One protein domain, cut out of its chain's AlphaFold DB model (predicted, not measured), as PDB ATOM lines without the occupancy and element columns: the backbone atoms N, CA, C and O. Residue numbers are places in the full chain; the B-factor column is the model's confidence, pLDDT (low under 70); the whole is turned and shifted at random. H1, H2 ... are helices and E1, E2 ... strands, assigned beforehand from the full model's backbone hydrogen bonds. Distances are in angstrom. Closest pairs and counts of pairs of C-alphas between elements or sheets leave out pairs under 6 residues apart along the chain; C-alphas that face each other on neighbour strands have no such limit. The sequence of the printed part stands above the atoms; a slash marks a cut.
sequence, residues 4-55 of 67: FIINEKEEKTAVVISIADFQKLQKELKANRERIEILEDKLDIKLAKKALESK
ATOM      1  N   PHE A   4     118.588 152.076  85.887       58.81
ATOM      2  CA  PHE A   4     119.264 153.357  86.050       58.81
ATOM      3  C   PHE A   4     120.166 153.279  87.279       58.81
ATOM      4  O   PHE A   4     119.748 152.746  88.308       58.81
ATOM      5  N   ILE A   5     121.383 153.802  87.170       62.84
ATOM      6  CA  ILE A   5     122.238 154.079  88.324       62.84
ATOM      7  C   ILE A   5     122.163 155.584  88.564       62.84
ATOM      8  O   ILE A   5     122.282 156.372  87.623       62.84
ATOM      9  N   ILE A   6     121.900 155.966  89.810       59.75
ATOM     10  CA  ILE A   6     121.915 157.357  90.256       59.75
ATOM     11  C   ILE A   6     123.362 157.654  90.651       59.75
ATOM     12  O   ILE A   6     123.907 156.960  91.510       59.75
ATOM     13  N   ASN A   7     124.010 158.602  89.975       65.81
ATOM     14  CA  ASN A   7     125.355 159.024  90.366       65.81
ATOM     15  C   ASN A   7     125.303 159.906  91.632       65.81
ATOM     16  O   ASN A   7     124.229 160.288  92.093       65.81
ATOM     17  N   GLU A   8     126.458 160.261  92.195       62.84
ATOM     18  CA  GLU A   8     126.555 161.100  93.409       62.84
ATOM     19  C   GLU A   8     125.938 162.506  93.253       62.84
ATOM     20  O   GLU A   8     125.780 163.226  94.233       62.84
ATOM     21  N   LYS A   9     125.573 162.896  92.026       74.31
ATOM     22  CA  LYS A   9     124.916 164.162  91.675       74.31
ATOM     23  C   LYS A   9     123.431 163.992  91.329       74.31
ATOM     24  O   LYS A   9     122.840 164.889  90.741       74.31
ATOM     25  N   GLU A  10     122.840 162.844  91.660       64.12
ATOM     26  CA  GLU A  10     121.444 162.483  91.375       64.12
ATOM     27  C   GLU A  10     121.080 162.334  89.883       64.12
ATOM     28  O   GLU A  10     119.907 162.203  89.516       64.12
ATOM     29  N   GLU A  11     122.066 162.275  88.989       66.06
ATOM     30  CA  GLU A  11     121.824 162.128  87.557       66.06
ATOM     31  C   GLU A  11     121.564 160.658  87.208       66.06
ATOM     32  O   GLU A  11     122.328 159.745  87.549       66.06
ATOM     33  N   LYS A  12     120.461 160.421  86.491       55.56
ATOM     34  CA  LYS A  12     120.044 159.083  86.057       55.56
ATOM     35  C   LYS A  12     120.867 158.655  84.849       55.56
ATOM     36  O   LYS A  12     120.540 158.992  83.715       55.56
ATOM     37  N   THR A  13     121.897 157.849  85.082       58.19
ATOM     38  CA  THR A  13     122.650 157.218  83.995       58.19
ATOM     39  C   THR A  13     121.980 155.895  83.634       58.19
ATOM     40  O   THR A  13     121.861 154.992  84.466       58.19
ATOM     41  N   ALA A  14     121.494 155.775  82.397       54.56
ATOM     42  CA  ALA A  14     120.954 154.519  81.886       54.56
ATOM     43  C   ALA A  14     122.115 153.578  81.552       54.56
ATOM     44  O   ALA A  14     122.854 153.815  80.598       54.56
ATOM     45  N   VAL A  15     122.282 152.505  82.326       60.66
ATOM     46  CA  VAL A  15     123.296 151.495  82.019       60.66
ATOM     47  C   VAL A  15     122.642 150.410  81.174       60.66
ATOM     48  O   VAL A  15     121.756 149.682  81.631       60.66
ATOM     49  N   VAL A  16     123.064 150.313  79.915       59.50
ATOM     50  CA  VAL A  16     122.671 149.217  79.027       59.50
ATOM     51  C   VAL A  16     123.593 148.041  79.320       59.50
ATOM     52  O   VAL A  16     124.679 147.926  78.765       59.50
ATOM     53  N   ILE A  17     123.169 147.188  80.247       66.75
ATOM     54  CA  ILE A  17     123.848 145.924  80.545       66.75
ATOM     55  C   ILE A  17     123.223 144.848  79.654       66.75
ATOM     56  O   ILE A  17     121.993 144.775  79.538       66.75
ATOM     57  N   SER A  18     124.049 144.015  79.017       75.00
ATOM     58  CA  SER A  18     123.532 142.876  78.258       75.00
ATOM     59  C   SER A  18     122.785 141.917  79.196       75.00
ATOM     60  O   SER A  18     123.091 141.812  80.385       75.00
ATOM     61  N   ILE A  19     121.787 141.190  78.686       74.31
ATOM     62  CA  ILE A  19     121.040 140.222  79.511       74.31
ATOM     63  C   ILE A  19     121.992 139.164  80.100       74.31
ATOM     64  O   ILE A  19     121.820 138.758  81.248       74.31
ATOM     65  N   ALA A  20     123.020 138.770  79.343       76.88
ATOM     66  CA  ALA A  20     124.040 137.824  79.784       76.88
ATOM     67  C   ALA A  20     124.864 138.369  80.962       76.88
ATOM     68  O   ALA A  20     125.025 137.681  81.972       76.88
ATOM     69  N   ASP A  21     125.316 139.622  80.879       80.00
ATOM     70  CA  ASP A  21     126.084 140.261  81.953       80.00
ATOM     71  C   ASP A  21     125.230 140.468  83.206       80.00
ATOM     72  O   ASP A  21     125.688 140.236  84.324       80.00
ATOM     73  N   PHE A  22     123.953 140.817  83.037       81.44
ATOM     74  CA  PHE A  22     123.019 140.929  84.153       81.44
ATOM     75  C   PHE A  22     122.813 139.585  84.867       81.44
ATOM     76  O   PHE A  22     122.856 139.523  86.097       81.44
ATOM     77  N   GLN A  23     122.635 138.498  84.112       82.25
ATOM     78  CA  GLN A  23     122.515 137.151  84.677       82.25
ATOM     79  C   GLN A  23     123.797 136.710  85.392       82.25
ATOM     80  O   GLN A  23     123.725 136.071  86.445       82.25
ATOM     81  N   LYS A  24     124.968 137.060  84.851       88.50
ATOM     82  CA  LYS A  24     126.261 136.784  85.484       88.50
ATOM     83  C   LYS A  24     126.391 137.521  86.817       88.50
ATOM     84  O   LYS A  24     126.645 136.879  87.833       88.50
ATOM     85  N   LEU A  25     126.105 138.824  86.836       85.75
ATOM     86  CA  LEU A  25     126.112 139.638  88.054       85.75
ATOM     87  C   LEU A  25     125.129 139.109  89.105       85.75
ATOM     88  O   LEU A  25     125.465 139.039  90.283       85.75
ATOM     89  N   GLN A  26     123.929 138.682  88.703       85.44
ATOM     90  CA  GLN A  26     122.972 138.076  89.633       85.44
ATOM     91  C   GLN A  26     123.504 136.787  90.272       85.44
ATOM     92  O   GLN A  26     123.319 136.584  91.473       85.44
ATOM     93  N   LYS A  27     124.169 135.923  89.496       90.75
ATOM     94  CA  LYS A  27     124.787 134.696  90.023       90.75
ATOM     95  C   LYS A  27     125.923 135.009  90.993       90.75
ATOM     96  O   LYS A  27     125.978 134.410  92.063       90.75
ATOM     97  N   GLU A  28     126.788 135.960  90.647       91.56
ATOM     98  CA  GLU A  28     127.892 136.394  91.512       91.56
ATOM     99  C   GLU A  28     127.381 137.001  92.823       91.56
ATOM    100  O   GLU A  28     127.862 136.642  93.896       91.56
ATOM    101  N   LEU A  29     126.347 137.848  92.763       91.12
ATOM    102  CA  LEU A  29     125.712 138.419  93.953       91.12
ATOM    103  C   LEU A  29     125.101 137.342  94.853       91.12
ATOM    104  O   LEU A  29     125.258 137.408  96.071       91.12
ATOM    105  N   LYS A  30     124.437 136.336  94.272       91.81
ATOM    106  CA  LYS A  30     123.873 135.220  95.040       91.81
ATOM    107  C   LYS A  30     124.971 134.418  95.745       91.81
ATOM    108  O   LYS A  30     124.882 134.210  96.950       91.81
ATOM    109  N   ALA A  31     126.028 134.047  95.021       91.31
ATOM    110  CA  ALA A  31     127.155 133.308  95.589       91.31
ATOM    111  C   ALA A  31     127.884 134.105  96.685       91.31
ATOM    112  O   ALA A  31     128.307 133.543  97.693       91.31
ATOM    113  N   ASN A  32     128.020 135.422  96.516       90.75
ATOM    114  CA  ASN A  32     128.614 136.281  97.537       90.75
ATOM    115  C   ASN A  32     127.732 136.376  98.785       90.75
ATOM    116  O   ASN A  32     128.265 136.332  99.889       90.75
ATOM    117  N   ARG A  33     126.405 136.449  98.630       90.38
ATOM    118  CA  ARG A  33     125.476 136.443  99.765       90.38
ATOM    119  C   ARG A  33     125.571 135.148 100.572       90.38
ATOM    120  O   ARG A  33     125.713 135.216 101.785       90.38
ATOM    121  N   GLU A  34     125.587 133.997  99.901       91.50
ATOM    122  CA  GLU A  34     125.764 132.688 100.552       91.50
ATOM    123  C   GLU A  34     127.112 132.597 101.290       91.50
ATOM    124  O   GLU A  34     127.197 132.069 102.395       91.50
ATOM    125  N   ARG A  35     128.190 133.157 100.719       92.19
ATOM    126  CA  ARG A  35     129.497 133.217 101.395       92.19
ATOM    127  C   ARG A  35     129.484 134.099 102.638       92.19
ATOM    128  O   ARG A  35     130.148 133.741 103.606       92.19
ATOM    129  N   ILE A  36     128.792 135.238 102.596       90.62
ATOM    130  CA  ILE A  36     128.666 136.140 103.748       90.62
ATOM    131  C   ILE A  36     127.942 135.418 104.885       90.62
ATOM    132  O   ILE A  36     128.478 135.379 105.984       90.62
ATOM    133  N   GLU A  37     126.824 134.755 104.595       88.25
ATOM    134  CA  GLU A  37     126.046 133.997 105.585       88.25
ATOM    135  C   GLU A  37     126.892 132.896 106.254       88.25
ATOM    136  O   GLU A  37     126.984 132.820 107.475       88.25
ATOM    137  N   ILE A  38     127.657 132.125 105.467       91.44
ATOM    138  CA  ILE A  38     128.589 131.116 106.007       91.44
ATOM    139  C   ILE A  38     129.679 131.745 106.893       91.44
ATOM    140  O   ILE A  38     130.165 131.115 107.838       91.44
ATOM    141  N   LEU A  39     130.150 132.949 106.556       89.06
ATOM    142  CA  LEU A  39     131.163 133.650 107.346       89.06
ATOM    143  C   LEU A  39     130.582 134.201 108.652       89.06
ATOM    144  O   LEU A  39     131.266 134.115 109.672       89.06
ATOM    145  N   GLU A  40     129.352 134.712 108.624       85.00
ATOM    146  CA  GLU A  40     128.600 135.147 109.806       85.00
ATOM    147  C   GLU A  40     128.374 133.967 110.760       85.00
ATOM    148  O   GLU A  40     128.813 134.030 111.908       85.00
ATOM    149  N   ASP A  41     127.881 132.828 110.261       85.31
ATOM    150  CA  ASP A  41     127.708 131.604 111.057       85.31
ATOM    151  C   ASP A  41     129.023 131.147 111.712       85.31
ATOM    152  O   ASP A  41     129.084 130.787 112.893       85.31
ATOM    153  N   LYS A  42     130.129 131.166 110.955       86.25
ATOM    154  CA  LYS A  42     131.455 130.806 111.485       86.25
ATOM    155  C   LYS A  42     131.935 131.782 112.553       86.25
ATOM    156  O   LYS A  42     132.609 131.354 113.497       86.25
ATOM    157  N   LEU A  43     131.649 133.072 112.391       86.94
ATOM    158  CA  LEU A  43     132.000 134.096 113.364       86.94
ATOM    159  C   LEU A  43     131.214 133.889 114.659       86.94
ATOM    160  O   LEU A  43     131.827 133.860 115.728       86.94
ATOM    161  N   ASP A  44     129.913 133.635 114.558       81.12
ATOM    162  CA  ASP A  44     129.041 133.363 115.699       81.12
ATOM    163  C   ASP A  44     129.482 132.111 116.461       81.12
ATOM    164  O   ASP A  44     129.653 132.151 117.683       81.12
ATOM    165  N   ILE A  45     129.810 131.024 115.753       81.12
ATOM    166  CA  ILE A  45     130.376 129.811 116.365       81.12
ATOM    167  C   ILE A  45     131.687 130.123 117.101       81.12
ATOM    168  O   ILE A  45     131.929 129.611 118.199       81.12
ATOM    169  N   LYS A  46     132.561 130.953 116.519       82.06
ATOM    170  CA  LYS A  46     133.842 131.327 117.138       82.06
ATOM    171  C   LYS A  46     133.635 132.178 118.392       82.06
ATOM    172  O   LYS A  46     134.319 131.953 119.393       82.06
ATOM    173  N   LEU A  47     132.702 133.126 118.355       81.81
ATOM    174  CA  LEU A  47     132.347 133.961 119.501       81.81
ATOM    175  C   LEU A  47     131.729 133.125 120.626       81.81
ATOM    176  O   LEU A  47     132.146 133.257 121.778       81.81
ATOM    177  N   ALA A  48     130.823 132.204 120.292       75.69
ATOM    178  CA  ALA A  48     130.225 131.277 121.246       75.69
ATOM    179  C   ALA A  48     131.282 130.391 121.925       75.69
ATOM    180  O   ALA A  48     131.287 130.275 123.151       75.69
ATOM    181  N   LYS A  49     132.232 129.827 121.161       78.81
ATOM    182  CA  LYS A  49     133.351 129.040 121.716       78.81
ATOM    183  C   LYS A  49     134.216 129.859 122.669       78.81
ATOM    184  O   LYS A  49     134.474 129.418 123.786       78.81
ATOM    185  N   LYS A  50     134.590 131.078 122.273       81.50
ATOM    186  CA  LYS A  50     135.383 131.985 123.114       81.50
ATOM    187  C   LYS A  50     134.665 132.328 124.425       81.50
ATOM    188  O   LYS A  50     135.301 132.391 125.473       81.50
ATOM    189  N   ALA A  51     133.348 132.535 124.377       76.19
ATOM    190  CA  ALA A  51     132.534 132.783 125.565       76.19
ATOM    191  C   ALA A  51     132.402 131.545 126.471       76.19
ATOM    192  O   ALA A  51     132.278 131.680 127.687       76.19
ATOM    193  N   LEU A  52     132.428 130.338 125.899       76.81
ATOM    194  CA  LEU A  52     132.422 129.093 126.666       76.81
ATOM    195  C   LEU A  52     133.753 128.890 127.406       76.81
ATOM    196  O   LEU A  52     133.767 128.563 128.590       76.81
ATOM    197  N   GLU A  53     134.870 129.134 126.717       75.81
ATOM    198  CA  GLU A  53     136.218 129.035 127.282       75.81
ATOM    199  C   GLU A  53     136.450 130.074 128.384       75.81
ATOM    200  O   GLU A  53     136.975 129.730 129.442       75.81
ATOM    201  N   SER A  54     135.992 131.319 128.215       66.19
ATOM    202  CA  SER A  54     136.134 132.352 129.252       66.19
ATOM    203  C   SER A  54     135.331 132.055 130.526       66.19
ATOM    204  O   SER A  54     135.744 132.447 131.616       66.19
ATOM    205  N   LYS A  55     134.221 131.312 130.418       60.81
ATOM    206  CA  LYS A  55     133.441 130.822 131.569       60.81
ATOM    207  C   LYS A  55     134.031 129.571 132.224       60.81
ATOM    208  O   LYS A  55     133.613 129.213 133.320       60.81
TER     209      LYS A  55
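Overview. This is residues 4 to 55 of the 67 residues of an uncharacterized protein of Ignavibacteriales bacterium (UniProt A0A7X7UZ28). The model is a flat L: one long, lone helix, H1, makes the long arm, and a small two-stranded hairpin, E1 and E2, makes the short arm at its first end. The 52 printed residues run E1, E2, H1; the sheet, order E1 - E2, is antiparallel and the class is mostly helix. The whole is extended, radius of gyration of the C-alphas 19.5 A, with spans of 56 by 29 by 6 A.

Arrangement. E1, residues 4 to 6, and E2, residues 12 to 15, form an antiparallel hairpin at 136 degrees; N 5 and O 13 are within hydrogen-bond range at 3.0 A. H1, residues 19 to 55, and E1 are apart. Every O i to N i+4 pair in H1 is within hydrogen-bond range.

Along the chain. E1 begins at C-alpha 4 (119.264, 153.357, 86.050). H1 spans 54.3 A and ends at C-alpha 55 (133.441, 130.822, 131.569).

Size, cuts and confidence. C-alphas 16 and 55, the farthest apart, are 56.7 A apart. The printed part has no cut; both links are tight. Residues 17 to 55 stand free. pLDDT is under 70 at residues 4 to 8, 10 to 17 and 54 to 55.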